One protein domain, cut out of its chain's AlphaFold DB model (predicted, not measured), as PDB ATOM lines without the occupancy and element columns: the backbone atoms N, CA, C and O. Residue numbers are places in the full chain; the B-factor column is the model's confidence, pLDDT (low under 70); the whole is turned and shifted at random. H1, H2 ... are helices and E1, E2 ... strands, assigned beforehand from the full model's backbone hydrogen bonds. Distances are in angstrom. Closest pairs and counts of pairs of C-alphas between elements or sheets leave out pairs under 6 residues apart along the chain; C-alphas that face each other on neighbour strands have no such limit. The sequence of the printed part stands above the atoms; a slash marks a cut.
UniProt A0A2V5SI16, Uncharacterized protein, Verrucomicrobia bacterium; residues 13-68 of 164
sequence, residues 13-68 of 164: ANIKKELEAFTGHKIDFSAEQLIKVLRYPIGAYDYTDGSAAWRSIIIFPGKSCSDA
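This is residues 13 to 68 of the 164 residues of an uncharacterized protein of Verrucomicrobia bacterium (UniProt A0A2V5SI16). A strongly twisted ribbon of three strands makes one end of a rod; H1 slants across the other end, with H2 between. The 56 printed residues include H1, H2, E1, E2, E3 in chain order, a mixed class; the antiparallel sheet, order E1, E2, E3, is a meander, each strand neighbouring the one before. It is loose, radius of gyration of the C-alphas 13.8 A, spanning 44 by 18 by 15 A.

E1 is residues 39 to 44, 14.5 A; E2, 51 to 56, 15.2 A; E3, 62 to 67, 16.1 A, ending at C-alpha 67 (33.148, -33.206, 17.823). H2 is residues 31 to 37, 10.2 A; H1, 13 to 23, 15.5 A, begins at C-alpha 13 (34.318, -12.506, 3.727).

Hairpin E1 and E2 has N 42 and O 53 at 2.8 A; hairpin E2 and E3 has N 54 and O 64 at 2.8 A. Neither helix is on the sheet. H1 and H2 only just touch, with 3 pairs of C-alphas within 8 A, closest Ala 13 and Ala 31 at 5.1 A, at a steep tilt of 66 degrees. Every O i to N i+4 pair is within hydrogen-bond range in H1; in H2 1 of 3 is, beside 4 of 4 O i to N i+3 pairs.

The farthest C-alphas, Gly 24 and Tyr 47, are 44.0 A apart. The printed part has no cut and no long link. pLDDT is under 70 at residues 29, 31 to 37, 45 to 49 and 58 to 61.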
ATOM      1  N   ALA A  13      34.271 -13.954   3.920       72.12
ATOM      2  CA  ALA A  13      34.318 -12.506   3.727       72.12
ATOM      3  C   ALA A  13      33.233 -11.986   2.765       72.12
ATOM      4  O   ALA A  13      32.644 -10.935   3.015       72.12
ATOM      5  N   ASN A  14      32.936 -12.724   1.688       77.88
ATOM      6  CA  ASN A  14      31.870 -12.351   0.754       77.88
ATOM      7  C   ASN A  14      30.493 -12.486   1.414       77.88
ATOM      8  O   ASN A  14      29.649 -11.610   1.258       77.88
ATOM      9  N   ILE A  15      30.309 -13.536   2.216       73.44
ATOM     10  CA  ILE A  15      29.064 -13.809   2.945       73.44
ATOM     11  C   ILE A  15      28.794 -12.726   3.991       73.44
ATOM     12  O   ILE A  15      27.676 -12.226   4.076       73.44
ATOM     13  N   LYS A  16      29.818 -12.321   4.760       76.44
ATOM     14  CA  LYS A  16      29.691 -11.207   5.709       76.44
ATOM     15  C   LYS A  16      29.181  -9.954   4.998       76.44
ATOM     16  O   LYS A  16      28.198  -9.366   5.427       76.44
ATOM     17  N   LYS A  17      29.805  -9.597   3.873       81.44
ATOM     18  CA  LYS A  17      29.441  -8.411   3.091       81.44
ATOM     19  C   LYS A  17      28.009  -8.476   2.547       81.44
ATOM     20  O   LYS A  17      27.316  -7.466   2.549       81.44
ATOM     21  N   GLU A  18      27.566  -9.643   2.084       80.69
ATOM     22  CA  GLU A  18      26.193  -9.843   1.600       80.69
ATOM     23  C   GLU A  18      25.160  -9.741   2.729       80.69
ATOM     24  O   GLU A  18      24.144  -9.070   2.562       80.69
ATOM     25  N   LEU A  19      25.433 -10.333   3.896       75.62
ATOM     26  CA  LEU A  19      24.551 -10.226   5.061       75.62
ATOM     27  C   LEU A  19      24.474  -8.790   5.594       75.62
ATOM     28  O   LEU A  19      23.388  -8.325   5.929       75.62
ATOM     29  N   GLU A  20      25.592  -8.063   5.631       84.12
ATOM     30  CA  GLU A  20      25.610  -6.641   6.001       84.12
ATOM     31  C   GLU A  20      24.815  -5.783   5.005       84.12
ATOM     32  O   GLU A  20      24.051  -4.908   5.408       84.12
ATOM     33  N   ALA A  21      24.939  -6.058   3.703       85.25
ATOM     34  CA  ALA A  21      24.187  -5.354   2.668       85.25
ATOM     35  C   ALA A  21      22.678  -5.638   2.741       85.25
ATOM     36  O   ALA A  21      21.875  -4.734   2.526       85.25
ATOM     37  N   PHE A  22      22.292  -6.877   3.055       80.06
ATOM     38  CA  PHE A  22      20.890  -7.272   3.184       80.06
ATOM     39  C   PHE A  22      20.239  -6.718   4.456       80.06
ATOM     40  O   PHE A  22      19.101  -6.261   4.424       80.06
ATOM     41  N   THR A  23      20.956  -6.763   5.579       79.44
ATOM     42  CA  THR A  23      20.428  -6.332   6.883       79.44
ATOM     43  C   THR A  23      20.560  -4.829   7.114       79.44
ATOM     44  O   THR A  23      19.903  -4.299   8.003       79.44
ATOM     45  N   GLY A  24      21.414  -4.135   6.353       81.06
ATOM     46  CA  GLY A  24      21.739  -2.724   6.579       81.06
ATOM     47  C   GLY A  24      22.572  -2.476   7.844       81.06
ATOM     48  O   GLY A  24      22.839  -1.325   8.188       81.06
ATOM     49  N   HIS A  25      23.001  -3.537   8.530       78.38
ATOM     50  CA  HIS A  25      23.768  -3.472   9.768       78.38
ATOM     51  C   HIS A  25      25.160  -4.060   9.569       78.38
ATOM     52  O   HIS A  25      25.332  -5.057   8.875       78.38
ATOM     53  N   LYS A  26      26.165  -3.459  10.214       78.81
ATOM     54  CA  LYS A  26      27.498  -4.062  10.278       78.81
ATOM     55  C   LYS A  26      27.476  -5.261  11.215       78.81
ATOM     56  O   LYS A  26      26.935  -5.179  12.314       78.81
ATOM     57  N   ILE A  27      28.093  -6.352  10.785       73.94
ATOM     58  CA  ILE A  27      28.224  -7.568  11.575       73.94
ATOM     59  C   ILE A  27      29.570  -7.498  12.289       73.94
ATOM     60  O   ILE A  27      30.622  -7.433  11.650       73.94
ATOM     61  N   ASP A  28      29.551  -7.532  13.617       73.31
ATOM     62  CA  ASP A  28      30.761  -7.342  14.429       73.31
ATOM     63  C   ASP A  28      31.647  -8.605  14.525       73.31
ATOM     64  O   ASP A  28      32.709  -8.609  15.137       73.31
ATOM     65  N   PHE A  29      31.243  -9.698  13.872       68.56
ATOM     66  CA  PHE A  29      32.018 -10.938  13.810       68.56
ATOM     67  C   PHE A  29      33.065 -10.905  12.689       68.56
ATOM     68  O   PHE A  29      32.808 -10.411  11.585       68.56
ATOM     69  N   SER A  30      34.246 -11.482  12.928       70.69
ATOM     70  CA  SER A  30      35.215 -11.773  11.867       70.69
ATOM     71  C   SER A  30      34.633 -12.762  10.848       70.69
ATOM     72  O   SER A  30      33.665 -13.479  11.118       70.69
ATOM     73  N   ALA A  31      35.232 -12.827   9.660       65.38
ATOM     74  CA  ALA A  31      34.803 -13.746   8.612       65.38
ATOM     75  C   ALA A  31      34.890 -15.218   9.085       65.38
ATOM     76  O   ALA A  31      33.995 -16.014   8.815       65.38
ATOM     77  N   GLU A  32      35.916 -15.566   9.865       64.00
ATOM     78  CA  GLU A  32      36.093 -16.889  10.477       64.00
ATOM     79  C   GLU A  32      35.077 -17.161  11.596       64.00
ATOM     80  O   GLU A  32      34.595 -18.285  11.736       64.00
ATOM     81  N   GLN A  33      34.719 -16.144  12.387       64.81
ATOM     82  CA  GLN A  33      33.676 -16.261  13.410       64.81
ATOM     83  C   GLN A  33      32.299 -16.490  12.781       64.81
ATOM     84  O   GLN A  33      31.517 -17.285  13.297       64.81
ATOM     85  N   LEU A  34      32.039 -15.890  11.617       66.06
ATOM     86  CA  LEU A  34      30.817 -16.107  10.842       66.06
ATOM     87  C   LEU A  34      30.584 -17.598  10.534       66.06
ATOM     88  O   LEU A  34      29.460 -18.084  10.632       66.06
ATOM     89  N   ILE A  35      31.652 -18.346  10.223       62.59
ATOM     90  CA  ILE A  35      31.589 -19.796   9.959       62.59
ATOM     91  C   ILE A  35      31.076 -20.555  11.185       62.59
ATOM     92  O   ILE A  35      30.299 -21.498  11.044       62.59
ATOM     93  N   LYS A  36      31.491 -20.139  12.387       62.06
ATOM     94  CA  LYS A  36      31.069 -20.763  13.647       62.06
ATOM     95  C   LYS A  36      29.604 -20.475  13.971       62.06
ATOM     96  O   LYS A  36      28.946 -21.336  14.530       62.06
ATOM     97  N   VAL A  37      29.084 -19.306  13.593       63.81
ATOM     98  CA  VAL A  37      27.669 -18.946  13.806       63.81
ATOM     99  C   VAL A  37      26.751 -19.643  12.792       63.81
ATOM    100  O   VAL A  37      25.611 -19.980  13.095       63.81
ATOM    101  N   LEU A  38      27.250 -19.910  11.583       72.25
ATOM    102  CA  LEU A  38      26.491 -20.536  10.490       72.25
ATOM    103  C   LEU A  38      26.613 -22.068  10.448       72.25
ATOM    104  O   LEU A  38      26.132 -22.709   9.503       72.25
ATOM    105  N   ARG A  39      27.258 -22.650  11.463       76.62
ATOM    106  CA  ARG A  39      27.418 -24.089  11.656       76.62
ATOM    107  C   ARG A  39      27.002 -24.455  13.078       76.62
ATOM    108  O   ARG A  39      27.589 -23.964  14.030       76.62
ATOM    109  N   TYR A  40      26.031 -25.348  13.228       75.38
ATOM    110  CA  TYR A  40      25.499 -25.726  14.543       75.38
ATOM    111  C   TYR A  40      25.185 -27.227  14.617       75.38
ATOM    112  O   TYR A  40      24.905 -27.850  13.581       75.38
ATOM    113  N   PRO A  41      25.250 -27.833  15.816       78.12
ATOM    114  CA  PRO A  41      24.888 -29.230  16.000       78.12
ATOM    115  C   PRO A  41      23.369 -29.387  15.858       78.12
ATOM    116  O   PRO A  41      22.590 -28.700  16.513       78.12
ATOM    117  N   ILE A  42      22.938 -30.301  14.990       79.19
ATOM    118  CA  ILE A  42      21.519 -30.613  14.747       79.19
ATOM    119  C   ILE A  42      21.091 -31.941  15.370       79.19
ATOM    120  O   ILE A  42      19.904 -32.164  15.597       79.19
ATOM    121  N   GLY A  43      22.037 -32.824  15.671       73.44
ATOM    122  CA  GLY A  43      21.763 -34.129  16.258       73.44
ATOM    123  C   GLY A  43      22.996 -34.677  16.950       73.44
ATOM    124  O   GLY A  43      24.108 -34.413  16.514       73.44
ATOM    125  N   ALA A  44      22.791 -35.440  18.011       72.88
ATOM    126  CA  ALA A  44      23.828 -36.229  18.658       72.88
ATOM    127  C   ALA A  44      23.339 -37.676  18.693       72.88
ATOM    128  O   ALA A  44      22.131 -37.904  18.798       72.88
ATOM    129  N   TYR A  45      24.256 -38.622  18.546       67.94
ATOM    130  CA  TYR A  45      23.983 -40.052  18.619       67.94
ATOM    131  C   TYR A  45      25.121 -40.719  19.399       67.94
ATOM    132  O   TYR A  45      26.246 -40.232  19.395       67.94
ATOM    133  N   ASP A  46      24.812 -41.800  20.098       58.75
ATOM    134  CA  ASP A  46      25.664 -42.463  21.095       58.75
ATOM    135  C   ASP A  46      26.679 -43.454  20.509       58.75
ATOM    136  O   ASP A  46      27.575 -43.910  21.207       58.75
ATOM    137  N   TYR A  47      26.581 -43.785  19.219       59.50
ATOM    138  CA  TYR A  47      27.533 -44.704  18.585       59.50
ATOM    139  C   TYR A  47      28.974 -44.158  18.558       59.50
ATOM    140  O   TYR A  47      29.926 -44.909  18.354       59.50
ATOM    141  N   THR A  48      29.160 -42.845  18.711       62.47
ATOM    142  CA  THR A  48      30.487 -42.225  18.781       62.47
ATOM    143  C   THR A  48      30.458 -41.103  19.808       62.47
ATOM    144  O   THR A  48      29.919 -40.026  19.542       62.47
ATOM    145  N   ASP A  49      31.025 -41.368  20.983       66.25
ATOM    146  CA  ASP A  49      31.086 -40.396  22.069       66.25
ATOM    147  C   ASP A  49      31.679 -39.068  21.593       66.25
ATOM    148  O   ASP A  49      32.673 -39.016  20.868       66.25
ATOM    149  N   GLY A  50      31.041 -37.975  22.005       71.00
ATOM    150  CA  GLY A  50      31.518 -36.624  21.731       71.00
ATOM    151  C   GLY A  50      31.332 -36.140  20.293       71.00
ATOM    152  O   GLY A  50      31.700 -35.006  20.023       71.00
ATOM    153  N   SER A  51      30.739 -36.918  19.381       77.44
ATOM    154  CA  SER A  51      30.430 -36.473  18.016       77.44
ATOM    155  C   SER A  51      28.964 -36.067  17.848       77.44
ATOM    156  O   SER A  51      28.041 -36.722  18.324       77.44
ATOM    157  N   ALA A  52      28.734 -34.991  17.097       82.56
ATOM    158  CA  ALA A  52      27.405 -34.566  16.673       82.56
ATOM    159  C   ALA A  52      27.314 -34.497  15.146       82.56
ATOM    160  O   ALA A  52      28.300 -34.263  14.445       82.56
ATOM    161  N   ALA A  53      26.102 -34.652  14.622       84.81
ATOM    162  CA  ALA A  53      25.764 -34.224  13.279       84.81
ATOM    163  C   ALA A  53      25.646 -32.697  13.278       84.81
ATOM    164  O   ALA A  53      24.770 -32.123  13.928       84.81
ATOM    165  N   TRP A  54      26.511 -32.042  12.522       83.62
ATOM    166  CA  TRP A  54      26.511 -30.605  12.305       83.62
ATOM    167  C   TRP A  54      25.846 -30.273  10.985       83.62
ATOM    168  O   TRP A  54      26.024 -30.978   9.989       83.62
ATOM    169  N   ARG A  55      25.122 -29.156  10.959       82.12
ATOM    170  CA  ARG A  55      24.632 -28.552   9.724       82.12
ATOM    171  C   ARG A  55      25.437 -27.301   9.436       82.12
ATOM    172  O   ARG A  55      25.523 -26.428  10.292       82.12
ATOM    173  N   SER A  56      26.003 -27.221   8.237       79.56
ATOM    174  CA  SER A  56      26.548 -25.975   7.695       79.56
ATOM    175  C   SER A  56      25.512 -25.367   6.759       79.56
ATOM    176  O   SER A  56      24.988 -26.068   5.887       79.56
ATOM    177  N   ILE A  57      25.186 -24.089   6.952       71.81
ATOM    178  CA  ILE A  57      24.230 -23.394   6.083       71.81
ATOM    179  C   ILE A  57      24.926 -22.856   4.825       71.81
ATOM    180  O   ILE A  57      24.314 -22.870   3.761       71.81
ATOM    181  N   ILE A  58      26.187 -22.401   4.914       64.38
ATOM    182  CA  ILE A  58      26.773 -21.562   3.850       64.38
ATOM    183  C   ILE A  58      28.084 -22.103   3.256       64.38
ATOM    184  O   ILE A  58      28.183 -22.233   2.038       64.38
ATOM    185  N   ILE A  59      29.091 -22.455   4.063       54.28
ATOM    186  CA  ILE A  59      30.374 -22.967   3.541       54.28
ATOM    187  C   ILE A  59      30.332 -24.495   3.562       54.28
ATOM    188  O   ILE A  59      30.296 -25.094   4.635       54.28
ATOM    189  N   PHE A  60      30.284 -25.105   2.373       64.81
ATOM    190  CA  PHE A  60      29.912 -26.512   2.142       64.81
ATOM    191  C   PHE A  60      28.543 -26.865   2.751       64.81
ATOM    192  O   PHE A  60      28.481 -27.553   3.775       64.81
ATOM    193  N   PRO A  61      27.437 -26.385   2.145       68.50
ATOM    194  CA  PRO A  61      26.089 -26.674   2.618       68.50
ATOM    195  C   PRO A  61      25.873 -28.182   2.708       68.50
ATOM    196  O   PRO A  61      26.054 -28.908   1.730       68.50
ATOM    197  N   GLY A  62      25.509 -28.668   3.888       76.62
ATOM    198  CA  GLY A  62      25.413 -30.103   4.103       76.62
ATOM    199  C   GLY A  62      25.486 -30.506   5.563       76.62
ATOM    200  O   GLY A  62      25.464 -29.672   6.474       76.62
ATOM    201  N   LYS A  63      25.540 -31.822   5.763       81.44
ATOM    202  CA  LYS A  63      25.707 -32.450   7.071       81.44
ATOM    203  C   LYS A  63      27.121 -33.007   7.174       81.44
ATOM    204  O   LYS A  63      27.599 -33.626   6.228       81.44
ATOM    205  N   SER A  64      27.766 -32.815   8.315       82.75
ATOM    206  CA  SER A  64      29.040 -33.463   8.638       82.75
ATOM    207  C   SER A  64      29.045 -33.921  10.088       82.75
ATOM    208  O   SER A  64      28.376 -33.317  10.924       82.75
ATOM    209  N   CYS A  65      29.790 -34.980  10.393       82.94
ATOM    210  CA  CYS A  65      30.034 -35.385  11.773       82.94
ATOM    211  C   CYS A  65      31.292 -34.684  12.284       82.94
ATOM    212  O   CYS A  65      32.284 -34.581  11.565       82.94
ATOM    213  N   SER A  66      31.225 -34.140  13.491       81.50
ATOM    214  CA  SER A  66      32.341 -33.449  14.132       81.50
ATOM    215  C   SER A  66      32.113 -33.410  15.629       81.50
ATOM    216  O   SER A  66      30.963 -33.437  16.080       81.50
ATOM    217  N   ASP A  67      33.204 -33.270  16.371       81.81
ATOM    218  CA  ASP A  67      33.148 -33.206  17.823       81.81
ATOM    219  C   ASP A  67      32.244 -32.064  18.302       81.81
ATOM    220  O   ASP A  67      32.194 -30.984  17.703       81.81
ATOM    221  N   ALA A  68      31.503 -32.319  19.371       79.75
ATOM    222  CA  ALA A  68      30.645 -31.371  20.053       79.75
ATOM    223  C   ALA A  68      30.623 -31.682  21.548       79.75
ATOM    224  O   ALA A  68      30.448 -32.826  21.963       79.75
TER     225      ALA A  68